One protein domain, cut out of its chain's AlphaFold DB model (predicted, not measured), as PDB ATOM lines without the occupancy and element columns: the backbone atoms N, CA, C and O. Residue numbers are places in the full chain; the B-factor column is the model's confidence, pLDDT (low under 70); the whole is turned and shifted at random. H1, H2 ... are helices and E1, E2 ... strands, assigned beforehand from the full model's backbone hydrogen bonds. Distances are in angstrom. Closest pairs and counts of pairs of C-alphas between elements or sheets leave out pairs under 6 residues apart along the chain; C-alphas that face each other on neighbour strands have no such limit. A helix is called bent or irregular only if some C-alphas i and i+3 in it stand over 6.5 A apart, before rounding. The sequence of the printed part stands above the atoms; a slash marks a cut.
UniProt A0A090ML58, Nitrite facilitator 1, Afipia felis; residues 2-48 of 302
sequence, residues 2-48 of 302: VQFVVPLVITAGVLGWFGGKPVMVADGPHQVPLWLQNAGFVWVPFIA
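This is residues 2 to 48 of the 302 residues of the protein "Nitrite facilitator 1" of Afipia felis (UniProt A0A090ML58). The model is a flat cross: a two-stranded hairpin, E1 and E2, makes one end of its long axis, short helix H3 lies near the middle, and H4 makes the other end. H1 packs on H3 and reaches to one side of this axis, while H2 lies on the other side. The printed part has 47 residues, with named elements in the order H1, H2, E1, E2, H3, H4; the two strands are antiparallel and the class is mixed, helices and strands. It is only just compact, close to loose, with a radius of gyration of the C-alphas of 11.3 A and spans of 40 by 24 by 11 A.

E1, residues 23 to 27, and E2, residues 30 to 34, form an antiparallel hairpin, with 141 degrees between their directions. N 25 and O 32 are 2.9 A apart and N 34 and O 23 are 2.8 A apart, both within hydrogen-bond range. H1, residues 2 to 9, touches H3, residues 38 to 41; their closest C-alphas, of Val 6 and Ala 39, are 5.0 A apart. H2, residues 16 to 19, is close to H3 but not clearly touching, the closest C-alphas, of Gly 19 and Asn 38, being 6.7 A apart. H4, residues 44 to 48, and H3 meet only through their link. H1 and H2 are apart. Every O i to N i+4 pair is within hydrogen-bond range in H4, 2 of 4 are in H1, and H2 and H3 are too short for such a pair.

H1 begins at C-alpha 2 (141.078, 154.896, 144.167) and measures 10.2 A from first to last C-alpha. It is neither bent nor irregular, but only just: C-alphas 4 and 7 are 6.2 A apart. E1 measures 12.4 A from C-alpha 23 (157.705, 147.449, 136.842), and E2 12.6 A. H2 is 5.5 A long, H3 4.9 A and H4 6.0 A, ending at C-alpha 48 (131.738, 143.237, 135.060).

The two C-alphas farthest apart, of Pro 29 and Ala 48, are 40.5 A apart. The printed part has no cut and no long link. Mean pLDDT of the printed part is 79.1; residues 2 to 4, 14 and 16 to 19 are under 70.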
ATOM      1  N   VAL A   2     139.841 155.020 144.974       68.56
ATOM      2  CA  VAL A   2     141.078 154.896 144.167       68.56
ATOM      3  C   VAL A   2     142.335 155.274 144.960       68.56
ATOM      4  O   VAL A   2     143.244 154.465 145.067       68.56
ATOM      5  N   GLN A   3     142.327 156.427 145.633       64.81
ATOM      6  CA  GLN A   3     143.459 156.911 146.443       64.81
ATOM      7  C   GLN A   3     143.827 156.017 147.652       64.81
ATOM      8  O   GLN A   3     144.893 156.194 148.222       64.81
ATOM      9  N   PHE A   4     142.967 155.070 148.050       69.56
ATOM     10  CA  PHE A   4     143.219 154.133 149.159       69.56
ATOM     11  C   PHE A   4     143.543 152.724 148.652       69.56
ATOM     12  O   PHE A   4     144.494 152.092 149.094       69.56
ATOM     13  N   VAL A   5     142.756 152.241 147.688       75.88
ATOM     14  CA  VAL A   5     142.874 150.888 147.138       75.88
ATOM     15  C   VAL A   5     144.107 150.772 146.253       75.88
ATOM     16  O   VAL A   5     144.831 149.792 146.376       75.88
ATOM     17  N   VAL A   6     144.380 151.769 145.401       79.31
ATOM     18  CA  VAL A   6     145.480 151.705 144.426       79.31
ATOM     19  C   VAL A   6     146.842 151.526 145.097       79.31
ATOM     20  O   VAL A   6     147.511 150.562 144.734       79.31
ATOM     21  N   PRO A   7     147.250 152.337 146.096       74.44
ATOM     22  CA  PRO A   7     148.533 152.131 146.775       74.44
ATOM     23  C   PRO A   7     148.701 150.731 147.381       74.44
ATOM     24  O   PRO A   7     149.817 150.235 147.468       74.44
ATOM     25  N   LEU A   8     147.599 150.083 147.767       78.56
ATOM     26  CA  LEU A   8     147.592 148.769 148.407       78.56
ATOM     27  C   LEU A   8     147.667 147.620 147.388       78.56
ATOM     28  O   LEU A   8     148.324 146.617 147.634       78.56
ATOM     29  N   VAL A   9     147.021 147.757 146.225       82.12
ATOM     30  CA  VAL A   9     147.000 146.691 145.204       82.12
ATOM     31  C   VAL A   9     148.187 146.722 144.246       82.12
ATOM     32  O   VAL A   9     148.440 145.721 143.581       82.12
ATOM     33  N   ILE A  10     148.925 147.835 144.154       82.19
ATOM     34  CA  ILE A  10     150.127 147.924 143.303       82.19
ATOM     35  C   ILE A  10     151.382 147.334 143.963       82.19
ATOM     36  O   ILE A  10     152.360 147.084 143.264       82.19
ATOM     37  N   THR A  11     151.375 147.098 145.278       78.00
ATOM     38  CA  THR A  11     152.519 146.536 146.026       78.00
ATOM     39  C   THR A  11     152.541 145.007 146.039       78.00
ATOM     40  O   THR A  11     153.516 144.410 146.488       78.00
ATOM     41  N   ALA A  12     151.494 144.359 145.524       75.00
ATOM     42  CA  ALA A  12     151.382 142.909 145.461       75.00
ATOM     43  C   ALA A  12     150.896 142.444 144.083       75.00
ATOM     44  O   ALA A  12     150.130 143.130 143.409       75.00
ATOM     45  N   GLY A  13     151.283 141.232 143.681       71.38
ATOM     46  CA  GLY A  13     150.785 140.566 142.473       71.38
ATOM     47  C   GLY A  13     149.355 140.038 142.630       71.38
ATOM     48  O   GLY A  13     149.127 138.844 142.464       71.38
ATOM     49  N   VAL A  14     148.393 140.908 142.963       69.31
ATOM     50  CA  VAL A  14     147.003 140.542 143.321       69.31
ATOM     51  C   VAL A  14     146.281 139.776 142.203       69.31
ATOM     52  O   VAL A  14     145.423 138.942 142.473       69.31
ATOM     53  N   LEU A  15     146.643 140.024 140.943       70.62
ATOM     54  CA  LEU A  15     146.012 139.421 139.762       70.62
ATOM     55  C   LEU A  15     146.812 138.255 139.153       70.62
ATOM     56  O   LEU A  15     146.450 137.751 138.087       70.62
ATOM     57  N   GLY A  16     147.894 137.821 139.809       68.94
ATOM     58  CA  GLY A  16     148.717 136.693 139.368       68.94
ATOM     59  C   GLY A  16     149.140 136.793 137.896       68.94
ATOM     60  O   GLY A  16     149.585 137.841 137.434       68.94
ATOM     61  N   TRP A  17     148.970 135.700 137.142       63.72
ATOM     62  CA  TRP A  17     149.322 135.616 135.716       63.72
ATOM     63  C   TRP A  17     148.547 136.602 134.822       63.72
ATOM     64  O   TRP A  17     149.113 137.146 133.876       63.72
ATOM     65  N   PHE A  18     147.277 136.884 135.136       67.69
ATOM     66  CA  PHE A  18     146.449 137.831 134.375       67.69
ATOM     67  C   PHE A  18     146.905 139.287 134.540       67.69
ATOM     68  O   PHE A  18     146.635 140.118 133.677       67.69
ATOM     69  N   GLY A  19     147.602 139.595 135.637       68.62
ATOM     70  CA  GLY A  19     148.075 140.938 135.953       68.62
ATOM     71  C   GLY A  19     149.368 141.342 135.256       68.62
ATOM     72  O   GLY A  19     149.722 142.505 135.330       68.62
ATOM     73  N   GLY A  20     150.101 140.449 134.588       75.88
ATOM     74  CA  GLY A  20     151.394 140.788 133.975       75.88
ATOM     75  C   GLY A  20     152.538 141.041 134.977       75.88
ATOM     76  O   GLY A  20     152.378 140.938 136.195       75.88
ATOM     77  N   LYS A  21     153.736 141.333 134.452       81.50
ATOM     78  CA  LYS A  21     154.968 141.509 135.249       81.50
ATOM     79  C   LYS A  21     154.995 142.867 135.978       81.50
ATOM     80  O   LYS A  21     154.415 143.827 135.468       81.50
ATOM     81  N   PRO A  22     155.663 142.970 137.142       82.50
ATOM     82  CA  PRO A  22     155.871 144.252 137.807       82.50
ATOM     83  C   PRO A  22     156.839 145.143 137.022       82.50
ATOM     84  O   PRO A  22     157.730 144.656 136.324       82.50
ATOM     85  N   VAL A  23     156.695 146.452 137.201       84.62
ATOM     86  CA  VAL A  23     157.705 147.449 136.842       84.62
ATOM     87  C   VAL A  23     158.628 147.633 138.045       84.62
ATOM     88  O   VAL A  23     158.152 147.841 139.159       84.62
ATOM     89  N   MET A  24     159.943 147.553 137.835       84.00
ATOM     90  CA  MET A  24     160.917 147.817 138.898       84.00
ATOM     91  C   MET A  24     161.077 149.326 139.068       84.00
ATOM     92  O   MET A  24     161.407 150.027 138.111       84.00
ATOM     93  N   VAL A  25     160.835 149.821 140.277       81.06
ATOM     94  CA  VAL A  25     160.948 151.242 140.615       81.06
ATOM     95  C   VAL A  25     162.020 151.410 141.685       81.06
ATOM     96  O   VAL A  25     162.153 150.573 142.578       81.06
ATOM     97  N   ALA A  26     162.825 152.464 141.559       78.25
ATOM     98  CA  ALA A  26     163.871 152.769 142.525       78.25
ATOM     99  C   ALA A  26     163.252 153.264 143.843       78.25
ATOM    100  O   ALA A  26     162.427 154.178 143.833       78.25
ATOM    101  N   ASP A  27     163.679 152.671 144.954       74.62
ATOM    102  CA  ASP A  27     163.362 153.081 146.320       74.62
ATOM    103  C   ASP A  27     164.677 153.186 147.107       74.62
ATOM    104  O   ASP A  27     165.225 152.204 147.620       74.62
ATOM    105  N   GLY A  28     165.270 154.383 147.080       72.31
ATOM    106  CA  GLY A  28     166.629 154.609 147.568       72.31
ATOM    107  C   GLY A  28     167.658 153.728 146.829       72.31
ATOM    108  O   GLY A  28     167.709 153.768 145.599       72.31
ATOM    109  N   PRO A  29     168.495 152.941 147.536       70.00
ATOM    110  CA  PRO A  29     169.464 152.029 146.919       70.00
ATOM    111  C   PRO A  29     168.851 150.704 146.427       70.00
ATOM    112  O   PRO A  29     169.554 149.901 145.812       70.00
ATOM    113  N   HIS A  30     167.569 150.442 146.699       70.75
ATOM    114  CA  HIS A  30     166.896 149.194 146.346       70.75
ATOM    115  C   HIS A  30     165.950 149.383 145.155       70.75
ATOM    116  O   HIS A  30     165.465 150.478 144.884       70.75
ATOM    117  N   GLN A  31     165.678 148.300 144.425       77.38
ATOM    118  CA  GLN A  31     164.597 148.273 143.442       77.38
ATOM    119  C   GLN A  31     163.441 147.453 143.997       77.38
ATOM    120  O   GLN A  31     163.625 146.293 144.369       77.38
ATOM    121  N   VAL A  32     162.253 148.047 144.019       82.19
ATOM    122  CA  VAL A  32     161.026 147.388 144.465       82.19
ATOM    123  C   VAL A  32     160.112 147.110 143.266       82.19
ATOM    124  O   VAL A  32     159.959 147.970 142.392       82.19
ATOM    125  N   PRO A  33     159.509 145.912 143.176       82.81
ATOM    126  CA  PRO A  33     158.541 145.605 142.131       82.81
ATOM    127  C   PRO A  33     157.196 146.288 142.418       82.81
ATOM    128  O   PRO A  33     156.615 146.090 143.483       82.81
ATOM    129  N   LEU A  34     156.671 147.048 141.452       83.75
ATOM    130  CA  LEU A  34     155.335 147.650 141.500       83.75
ATOM    131  C   LEU A  34     154.471 147.190 140.318       83.75
ATOM    132  O   LEU A  34     154.847 147.317 139.154       83.75
ATOM    133  N   TRP A  35     153.267 146.702 140.606       86.62
ATOM    134  CA  TRP A  35     152.268 146.291 139.616       86.62
ATOM    135  C   TRP A  35     151.320 147.449 139.290       86.62
ATOM    136  O   TRP A  35     150.153 147.444 139.678       86.62
ATOM    137  N   LEU A  36     151.813 148.464 138.573       82.38
ATOM    138  CA  LEU A  36     151.046 149.674 138.230       82.38
ATOM    139  C   LEU A  36     149.714 149.370 137.523       82.38
ATOM    140  O   LEU A  36     148.716 150.048 137.746       82.38
ATOM    141  N   GLN A  37     149.671 148.313 136.718       82.12
ATOM    142  CA  GLN A  37     148.479 147.843 136.019       82.12
ATOM    143  C   GLN A  37     147.347 147.387 136.954       82.12
ATOM    144  O   GLN A  37     146.171 147.520 136.602       82.12
ATOM    145  N   ASN A  38     147.666 146.942 138.177       86.31
ATOM    146  CA  ASN A  38     146.651 146.589 139.173       86.31
ATOM    147  C   ASN A  38     145.795 147.803 139.553       86.31
ATOM    148  O   ASN A  38     144.632 147.629 139.911       86.31
ATOM    149  N   ALA A  39     146.324 149.026 139.412       82.31
ATOM    150  CA  ALA A  39     145.574 150.253 139.658       82.31
ATOM    151  C   ALA A  39     144.309 150.361 138.791       82.31
ATOM    152  O   ALA A  39     143.295 150.889 139.250       82.31
ATOM    153  N   GLY A  40     144.365 149.854 137.553       83.31
ATOM    154  CA  GLY A  40     143.228 149.798 136.636       83.31
ATOM    155  C   GLY A  40     142.446 148.491 136.746       83.31
ATOM    156  O   GLY A  40     141.220 148.502 136.843       83.31
ATOM    157  N   PHE A  41     143.141 147.353 136.772       87.31
ATOM    158  CA  PHE A  41     142.484 146.048 136.704       87.31
ATOM    159  C   PHE A  41     141.716 145.648 137.964       87.31
ATOM    160  O   PHE A  41     140.768 144.874 137.855       87.31
ATOM    161  N   VAL A  42     142.045 146.206 139.135       86.81
ATOM    162  CA  VAL A  42     141.289 145.943 140.374       86.81
ATOM    163  C   VAL A  42     139.794 146.255 140.224       86.81
ATOM    164  O   VAL A  42     138.967 145.612 140.862       86.81
ATOM    165  N   TRP A  43     139.426 147.195 139.347       88.62
ATOM    166  CA  TRP A  43     138.036 147.601 139.133       88.62
ATOM    167  C   TRP A  43     137.276 146.692 138.163       88.62
ATOM    168  O   TRP A  43     136.048 146.670 138.199       88.62
ATOM    169  N   VAL A  44     137.971 145.925 137.316       90.31
ATOM    170  CA  VAL A  44     137.357 145.138 136.231       90.31
ATOM    171  C   VAL A  44     136.330 144.118 136.743       90.31
ATOM    172  O   VAL A  44     135.222 144.112 136.205       90.31
ATOM    173  N   PRO A  45     136.600 143.307 137.789       90.19
ATOM    174  CA  PRO A  45     135.610 142.355 138.297       90.19
ATOM    175  C   PRO A  45     134.338 143.037 138.812       90.19
ATOM    176  O   PRO A  45     133.235 142.569 138.546       90.19
ATOM    177  N   PHE A  46     134.477 144.176 139.499       91.88
ATOM    178  CA  PHE A  46     133.340 144.939 140.019       91.88
ATOM    179  C   PHE A  46     132.524 145.585 138.897       91.88
ATOM    180  O   PHE A  46     131.294 145.586 138.959       91.88
ATOM    181  N   ILE A  47     133.190 146.096 137.856       93.44
ATOM    182  CA  ILE A  47     132.535 146.640 136.658       93.44
ATOM    183  C   ILE A  47     131.761 145.533 135.939       93.44
ATOM    184  O   ILE A  47     130.585 145.719 135.637       93.44
ATOM    185  N   ALA A  48     132.383 144.373 135.712       94.88
ATOM    186  CA  ALA A  48     131.738 143.237 135.060       94.88
ATOM    187  C   ALA A  48     130.522 142.742 135.860       94.88
ATOM    188  O   ALA A  48     129.436 142.602 135.301       94.88
TER     189      ALA A  48